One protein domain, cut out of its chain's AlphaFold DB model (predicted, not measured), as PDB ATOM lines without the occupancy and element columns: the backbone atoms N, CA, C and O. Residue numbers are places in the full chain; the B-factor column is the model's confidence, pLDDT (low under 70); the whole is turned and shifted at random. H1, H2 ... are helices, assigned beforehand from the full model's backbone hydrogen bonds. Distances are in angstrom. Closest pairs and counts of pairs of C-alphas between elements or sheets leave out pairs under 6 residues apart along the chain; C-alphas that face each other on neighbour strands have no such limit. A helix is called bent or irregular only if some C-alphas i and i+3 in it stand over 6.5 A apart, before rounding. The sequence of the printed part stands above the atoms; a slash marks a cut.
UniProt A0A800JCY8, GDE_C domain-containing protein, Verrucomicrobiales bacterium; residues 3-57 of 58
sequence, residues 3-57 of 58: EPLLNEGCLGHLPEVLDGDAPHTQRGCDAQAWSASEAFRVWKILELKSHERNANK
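AT A GLANCE: This is residues 3 to 57 of the 58 residues of the protein "GDE_C domain-containing protein" of Verrucomicrobiales bacterium (UniProt A0A800JCY8). A small head of chain with little helix, residues 3 to 32, holds the short helix H1 and a long looping stretch that folds back on itself, and from it the long helix H2 reaches out as a single arm whose far part, with the last residues, sticks out free as residues 40 to 57. The printed part has 55 residues with two named helices, H1 then H2, and no named strand. Its class is all helix, with 28 of the 55 residues in the named helices. The whole is only just loose, close to extended, with a radius of gyration of the C-alphas of 15.0 A, and its C-alphas span 43 by 23 by 17 A.

HOW THE PARTS SIT: H1, residues 3 to 7, and H2, residues 33 to 55, are apart, with no C-alpha of the one within 8 A of the other. Between them, residues 17 to 18 form a short antiparallel pairing with residues 26 to 27. Residues 40 to 57, of which 40 to 55 belong to H2, stand free. In H1 and H2 every O i to N i+4 pair is within hydrogen-bond range.

IN THESE COORDINATES: H1 begins at C-alpha 3, at (310.091, 161.511, 171.902), and measures 6.4 A from first to last C-alpha. H2 begins at C-alpha 33, at (315.475, 177.071, 162.421), and ends at C-alpha 55, at (327.260, 148.258, 150.541), 33.3 A away. Neither helix is bent.

THE WHOLE: The C-alphas of Gly 28 and Lys 57 are the two farthest apart, at 44.4 A. Without residues 40 to 57, the remaining 37 residues span 27 by 16 by 14 A. The link from H1 to H2, 25 residues, is long. The printed part has no cut, its mean pLDDT is 93.7, and no printed residue is under 70.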
ATOM      1  N   GLU A   3     311.556 161.505 171.991       90.94
ATOM      2  CA  GLU A   3     310.091 161.511 171.902       90.94
ATOM      3  C   GLU A   3     309.396 162.584 172.771       90.94
ATOM      4  O   GLU A   3     308.573 163.317 172.228       90.94
ATOM      5  N   PRO A   4     309.726 162.769 174.070       90.31
ATOM      6  CA  PRO A   4     309.036 163.768 174.894       90.31
ATOM      7  C   PRO A   4     309.307 165.203 174.429       90.31
ATOM      8  O   PRO A   4     308.405 166.029 174.414       90.31
ATOM      9  N   LEU A   5     310.530 165.482 173.964       91.81
ATOM     10  CA  LEU A   5     310.926 166.816 173.500       91.81
ATOM     11  C   LEU A   5     310.197 167.236 172.222       91.81
ATOM     12  O   LEU A   5     310.080 168.424 171.973       91.81
ATOM     13  N   LEU A   6     309.743 166.273 171.415       93.88
ATOM     14  CA  LEU A   6     308.996 166.533 170.181       93.88
ATOM     15  C   LEU A   6     307.482 166.611 170.411       93.88
ATOM     16  O   LEU A   6     306.771 167.161 169.571       93.88
ATOM     17  N   ASN A   7     306.988 166.051 171.516       94.88
ATOM     18  CA  ASN A   7     305.560 165.990 171.832       94.88
ATOM     19  C   ASN A   7     305.113 167.062 172.839       94.88
ATOM     20  O   ASN A   7     303.912 167.257 173.025       94.88
ATOM     21  N   GLU A   8     306.052 167.760 173.477       91.94
ATOM     22  CA  GLU A   8     305.808 168.789 174.492       91.94
ATOM     23  C   GLU A   8     306.369 170.149 174.054       91.94
ATOM     24  O   GLU A   8     307.351 170.215 173.318       91.94
ATOM     25  N   GLY A   9     305.778 171.250 174.530       91.19
ATOM     26  CA  GLY A   9     306.149 172.599 174.089       91.19
ATOM     27  C   GLY A   9     305.597 172.891 172.693       91.19
ATOM     28  O   GLY A   9     304.379 172.957 172.512       91.19
ATOM     29  N   CYS A  10     306.476 173.056 171.703       94.06
ATOM     30  CA  CYS A  10     306.080 173.226 170.307       94.06
ATOM     31  C   CYS A  10     306.089 171.882 169.572       94.06
ATOM     32  O   CYS A  10     307.141 171.289 169.342       94.06
ATOM     33  N   LEU A  11     304.905 171.406 169.182       94.56
ATOM     34  CA  LEU A  11     304.737 170.085 168.578       94.56
ATOM     35  C   LEU A  11     305.617 169.904 167.329       94.56
ATOM     36  O   LEU A  11     305.518 170.664 166.365       94.56
ATOM     37  N   GLY A  12     306.446 168.862 167.336       93.81
ATOM     38  CA  GLY A  12     307.364 168.523 166.248       93.81
ATOM     39  C   GLY A  12     308.645 169.361 166.200       93.81
ATOM     40  O   GLY A  12     309.453 169.169 165.290       93.81
ATOM     41  N   HIS A  13     308.861 170.262 167.160       94.75
ATOM     42  CA  HIS A  13     310.059 171.088 167.258       94.75
ATOM     43  C   HIS A  13     310.887 170.722 168.489       94.75
ATOM     44  O   HIS A  13     310.363 170.335 169.524       94.75
ATOM     45  N   LEU A  14     312.209 170.850 168.367       94.12
ATOM     46  CA  LEU A  14     313.108 170.747 169.514       94.12
ATOM     47  C   LEU A  14     313.186 172.108 170.223       94.12
ATOM     48  O   LEU A  14     313.347 173.116 169.523       94.12
ATOM     49  N   PRO A  15     313.152 172.155 171.567       93.75
ATOM     50  CA  PRO A  15     313.324 173.403 172.302       93.75
ATOM     51  C   PRO A  15     314.697 174.021 172.031       93.75
ATOM     52  O   PRO A  15     315.681 173.311 171.803       93.75
ATOM     53  N   GLU A  16     314.775 175.352 172.066       95.75
ATOM     54  CA  GLU A  16     316.048 176.069 171.935       95.75
ATOM     55  C   GLU A  16     316.983 175.781 173.116       95.75
ATOM     56  O   GLU A  16     318.170 175.521 172.923       95.75
ATOM     57  N   VAL A  17     316.439 175.809 174.334       94.69
ATOM     58  CA  VAL A  17     317.176 175.574 175.573       94.69
ATOM     59  C   VAL A  17     316.395 174.611 176.463       94.69
ATOM     60  O   VAL A  17     315.182 174.731 176.619       94.69
ATOM     61  N   LEU A  18     317.113 173.683 177.091       93.69
ATOM     62  CA  LEU A  18     316.600 172.770 178.108       93.69
ATOM     63  C   LEU A  18     317.480 172.906 179.354       93.69
ATOM     64  O   LEU A  18     318.705 172.983 179.213       93.69
ATOM     65  N   ASP A  19     316.908 172.961 180.559       93.81
ATOM     66  CA  ASP A  19     317.750 172.914 181.761       93.81
ATOM     67  C   ASP A  19     318.319 171.525 182.044       93.81
ATOM     68  O   ASP A  19     317.808 170.493 181.612       93.81
ATOM     69  N   GLY A  20     319.451 171.525 182.748       93.56
ATOM     70  CA  GLY A  20     320.155 170.306 183.130       93.56
ATOM     71  C   GLY A  20     319.536 169.588 184.327       93.56
ATOM     72  O   GLY A  20     319.820 168.409 184.518       93.56
ATOM     73  N   ASP A  21     318.686 170.263 185.101       93.69
ATOM     74  CA  ASP A  21     318.019 169.684 186.266       93.69
ATOM     75  C   ASP A  21     316.634 169.162 185.884       93.69
ATOM     76  O   ASP A  21     315.874 169.826 185.183       93.69
ATOM     77  N   ALA A  22     316.266 167.978 186.373       90.81
ATOM     78  CA  ALA A  22     314.897 167.495 186.227       90.81
ATOM     79  C   ALA A  22     313.915 168.483 186.907       90.81
ATOM     80  O   ALA A  22     314.197 168.936 188.020       90.81
ATOM     81  N   PRO A  23     312.756 168.801 186.298       90.38
ATOM     82  CA  PRO A  23     312.113 168.096 185.185       90.38
ATOM     83  C   PRO A  23     312.470 168.583 183.763       90.38
ATOM     84  O   PRO A  23     311.681 168.346 182.857       90.38
ATOM     85  N   HIS A  24     313.633 169.194 183.524       91.38
ATOM     86  CA  HIS A  24     314.072 169.593 182.179       91.38
ATOM     87  C   HIS A  24     313.135 170.625 181.521       91.38
ATOM     88  O   HIS A  24     312.517 170.381 180.487       91.38
ATOM     89  N   THR A  25     313.004 171.798 182.137       93.25
ATOM     90  CA  THR A  25     312.173 172.908 181.657       93.25
ATOM     91  C   THR A  25     312.673 173.432 180.310       93.25
ATOM     92  O   THR A  25     313.830 173.851 180.185       93.25
ATOM     93  N   GLN A  26     311.776 173.486 179.322       93.88
ATOM     94  CA  GLN A  26     312.032 174.111 178.022       93.88
ATOM     95  C   GLN A  26     312.041 175.643 178.141       93.88
ATOM     96  O   GLN A  26     311.208 176.230 178.838       93.88
ATOM     97  N   ARG A  27     312.996 176.302 177.480       93.50
ATOM     98  CA  ARG A  27     313.164 177.762 177.463       93.50
ATOM     99  C   ARG A  27     313.608 178.250 176.084       93.50
ATOM    100  O   ARG A  27     314.090 177.473 175.262       93.50
ATOM    101  N   GLY A  28     313.523 179.565 175.894       94.12
ATOM    102  CA  GLY A  28     313.949 180.230 174.665       94.12
ATOM    103  C   GLY A  28     312.865 180.206 173.592       94.12
ATOM    104  O   GLY A  28     311.677 180.209 173.907       94.12
ATOM    105  N   CYS A  29     313.278 180.232 172.330       95.12
ATOM    106  CA  CYS A  29     312.386 180.154 171.183       95.12
ATOM    107  C   CYS A  29     311.731 178.766 171.071       95.12
ATOM    108  O   CYS A  29     312.426 177.751 170.985       95.12
ATOM    109  N   ASP A  30     310.399 178.741 170.997       90.62
ATOM    110  CA  ASP A  30     309.592 177.523 170.857       90.62
ATOM    111  C   ASP A  30     309.910 176.754 169.561       90.62
ATOM    112  O   ASP A  30     310.039 175.530 169.556       90.62
ATOM    113  N   ALA A  31     310.072 177.483 168.451       93.81
ATOM    114  CA  ALA A  31     310.360 176.938 167.129       93.81
ATOM    115  C   ALA A  31     311.456 177.757 166.438       93.81
ATOM    116  O   ALA A  31     311.222 178.838 165.901       93.81
ATOM    117  N   GLN A  32     312.666 177.210 166.420       94.50
ATOM    118  CA  GLN A  32     313.836 177.829 165.798       94.50
ATOM    119  C   GLN A  32     314.301 177.022 164.570       94.50
ATOM    120  O   GLN A  32     314.001 175.833 164.412       94.50
ATOM    121  N   ALA A  33     315.016 177.688 163.662       95.50
ATOM    122  CA  ALA A  33     315.475 177.071 162.421       95.50
ATOM    123  C   ALA A  33     316.735 176.208 162.615       95.50
ATOM    124  O   ALA A  33     316.920 175.222 161.897       95.50
ATOM    125  N   TRP A  34     317.605 176.554 163.574       96.25
ATOM    126  CA  TRP A  34     318.913 175.908 163.701       96.25
ATOM    127  C   TRP A  34     318.818 174.437 164.114       96.25
ATOM    128  O   TRP A  34     319.490 173.604 163.513       96.25
ATOM    129  N   SER A  35     317.930 174.067 165.030       94.06
ATOM    130  CA  SER A  35     317.810 172.704 165.553       94.06
ATOM    131  C   SER A  35     317.124 171.821 164.528       94.06
ATOM    132  O   SER A  35     317.497 170.662 164.396       94.06
ATOM    133  N   ALA A  36     316.179 172.365 163.751       94.31
ATOM    134  CA  ALA A  36     315.606 171.656 162.611       94.31
ATOM    135  C   ALA A  36     316.685 171.357 161.559       94.31
ATOM    136  O   ALA A  36     316.831 170.214 161.118       94.31
ATOM    137  N   SER A  37     317.489 172.365 161.199       96.81
ATOM    138  CA  SER A  37     318.576 172.189 160.232       96.81
ATOM    139  C   SER A  37     319.652 171.216 160.724       96.81
ATOM    140  O   SER A  37     320.141 170.391 159.952       96.81
ATOM    141  N   GLU A  38     319.968 171.244 162.018       96.69
ATOM    142  CA  GLU A  38     320.977 170.387 162.628       96.69
ATOM    143  C   GLU A  38     320.492 168.937 162.757       96.69
ATOM    144  O   GLU A  38     321.211 168.009 162.380       96.69
ATOM    145  N   ALA A  39     319.243 168.727 163.186       94.25
ATOM    146  CA  ALA A  39     318.620 167.407 163.204       94.25
ATOM    147  C   ALA A  39     318.584 166.790 161.796       94.25
ATOM    148  O   ALA A  39     318.950 165.625 161.615       94.25
ATOM    149  N   PHE A  40     318.226 167.583 160.780       96.00
ATOM    150  CA  PHE A  40     318.249 167.148 159.384       96.00
ATOM    151  C   PHE A  40     319.664 166.786 158.906       96.00
ATOM    152  O   PHE A  40     319.866 165.735 158.295       96.00
ATOM    153  N   ARG A  41     320.671 167.610 159.220       97.88
ATOM    154  CA  ARG A  41     322.073 167.344 158.868       97.88
ATOM    155  C   ARG A  41     322.561 166.019 159.462       97.88
ATOM    156  O   ARG A  41     323.165 165.213 158.750       97.88
ATOM    157  N   VAL A  42     322.282 165.769 160.744       96.88
ATOM    158  CA  VAL A  42     322.643 164.514 161.426       96.88
ATOM    159  C   VAL A  42     321.911 163.326 160.812       96.88
ATOM    160  O   VAL A  42     322.548 162.304 160.551       96.88
ATOM    161  N   TRP A  43     320.616 163.460 160.506       96.12
ATOM    162  CA  TRP A  43     319.860 162.421 159.804       96.12
ATOM    163  C   TRP A  43     320.560 162.037 158.501       96.12
ATOM    164  O   TRP A  43     320.893 160.866 158.314       96.12
ATOM    165  N   LYS A  44     320.853 163.002 157.621       98.06
ATOM    166  CA  LYS A  44     321.506 162.715 156.334       98.06
ATOM    167  C   LYS A  44     322.846 161.999 156.509       98.06
ATOM    168  O   LYS A  44     323.141 161.081 155.750       98.06
ATOM    169  N   ILE A  45     323.630 162.351 157.529       97.88
ATOM    170  CA  ILE A  45     324.884 161.649 157.848       97.88
ATOM    171  C   ILE A  45     324.622 160.192 158.244       97.88
ATOM    172  O   ILE A  45     325.335 159.296 157.792       97.88
ATOM    173  N   LEU A  46     323.623 159.937 159.091       96.69
ATOM    174  CA  LEU A  46     323.279 158.583 159.524       96.69
ATOM    175  C   LEU A  46     322.757 157.726 158.365       96.69
ATOM    176  O   LEU A  46     323.125 156.556 158.268       96.69
ATOM    177  N   GLU A  47     321.953 158.313 157.481       97.38
ATOM    178  CA  GLU A  47     321.431 157.667 156.277       97.38
ATOM    179  C   GLU A  47     322.562 157.282 155.312       97.38
ATOM    180  O   GLU A  47     322.663 156.120 154.921       97.38
ATOM    181  N   LEU A  48     323.471 158.214 155.004       96.19
ATOM    182  CA  LEU A  48     324.635 157.952 154.149       96.19
ATOM    183  C   LEU A  48     325.518 156.841 154.726       96.19
ATOM    184  O   LEU A  48     325.817 155.866 154.037       96.19
ATOM    185  N   LYS A  49     325.845 156.924 156.021       94.81
ATOM    186  CA  LYS A  49     326.615 155.876 156.707       94.81
ATOM    187  C   LYS A  49     325.886 154.532 156.722       94.81
ATOM    188  O   LYS A  49     326.530 153.488 156.764       94.81
ATOM    189  N   SER A  50     324.555 154.530 156.749       94.62
ATOM    190  CA  SER A  50     323.759 153.303 156.658       94.62
ATOM    191  C   SER A  50     323.916 152.650 155.287       94.62
ATOM    192  O   SER A  50     324.184 151.452 155.213       94.62
ATOM    193  N   HIS A  51     323.842 153.439 154.213       93.38
ATOM    194  CA  HIS A  51     324.065 152.950 152.853       93.38
ATOM    195  C   HIS A  51     325.487 152.409 152.651       93.38
ATOM    196  O   HIS A  51     325.635 151.309 152.125       93.38
ATOM    197  N   GLU A  52     326.518 153.105 153.139       93.69
ATOM    198  CA  GLU A  52     327.912 152.633 153.082       93.69
ATOM    199  C   GLU A  52     328.111 151.303 153.824       93.69
ATOM    200  O   GLU A  52     328.718 150.372 153.297       93.69
ATOM    201  N   ARG A  53     327.563 151.177 155.043       92.69
ATOM    202  CA  ARG A  53     327.637 149.923 155.813       92.69
ATOM    203  C   ARG A  53     326.952 148.762 155.098       92.69
ATOM    204  O   ARG A  53     327.451 147.645 155.164       92.69
ATOM    205  N   ASN A  54     325.817 149.014 154.448       90.31
ATOM    206  CA  ASN A  54     325.088 147.985 153.710       90.31
ATOM    207  C   ASN A  54     325.838 147.569 152.438       90.31
ATOM    208  O   ASN A  54     325.902 146.379 152.145       90.31
ATOM    209  N   ALA A  55     326.448 148.522 151.727       88.69
ATOM    210  CA  ALA A  55     327.260 148.258 150.541       88.69
ATOM    211  C   ALA A  55     328.554 147.487 150.852       88.69
ATOM    212  O   ALA A  55     328.995 146.700 150.032       88.69
ATOM    213  N   ASN A  56     329.139 147.658 152.040       84.62
ATOM    214  CA  ASN A  56     330.329 146.906 152.467       84.62
ATOM    215  C   ASN A  56     330.016 145.509 153.039       84.62
ATOM    216  O   ASN A  56     330.928 144.817 153.491       84.62
ATOM    217  N   LYS A  57     328.736 145.118 153.109       82.12
ATOM    218  CA  LYS A  57     328.300 143.812 153.631       82.12
ATOM    219  C   LYS A  57     328.032 142.780 152.522       82.12
ATOM    220  O   LYS A  57     327.893 141.599 152.835       82.12
TER     221      LYS A  57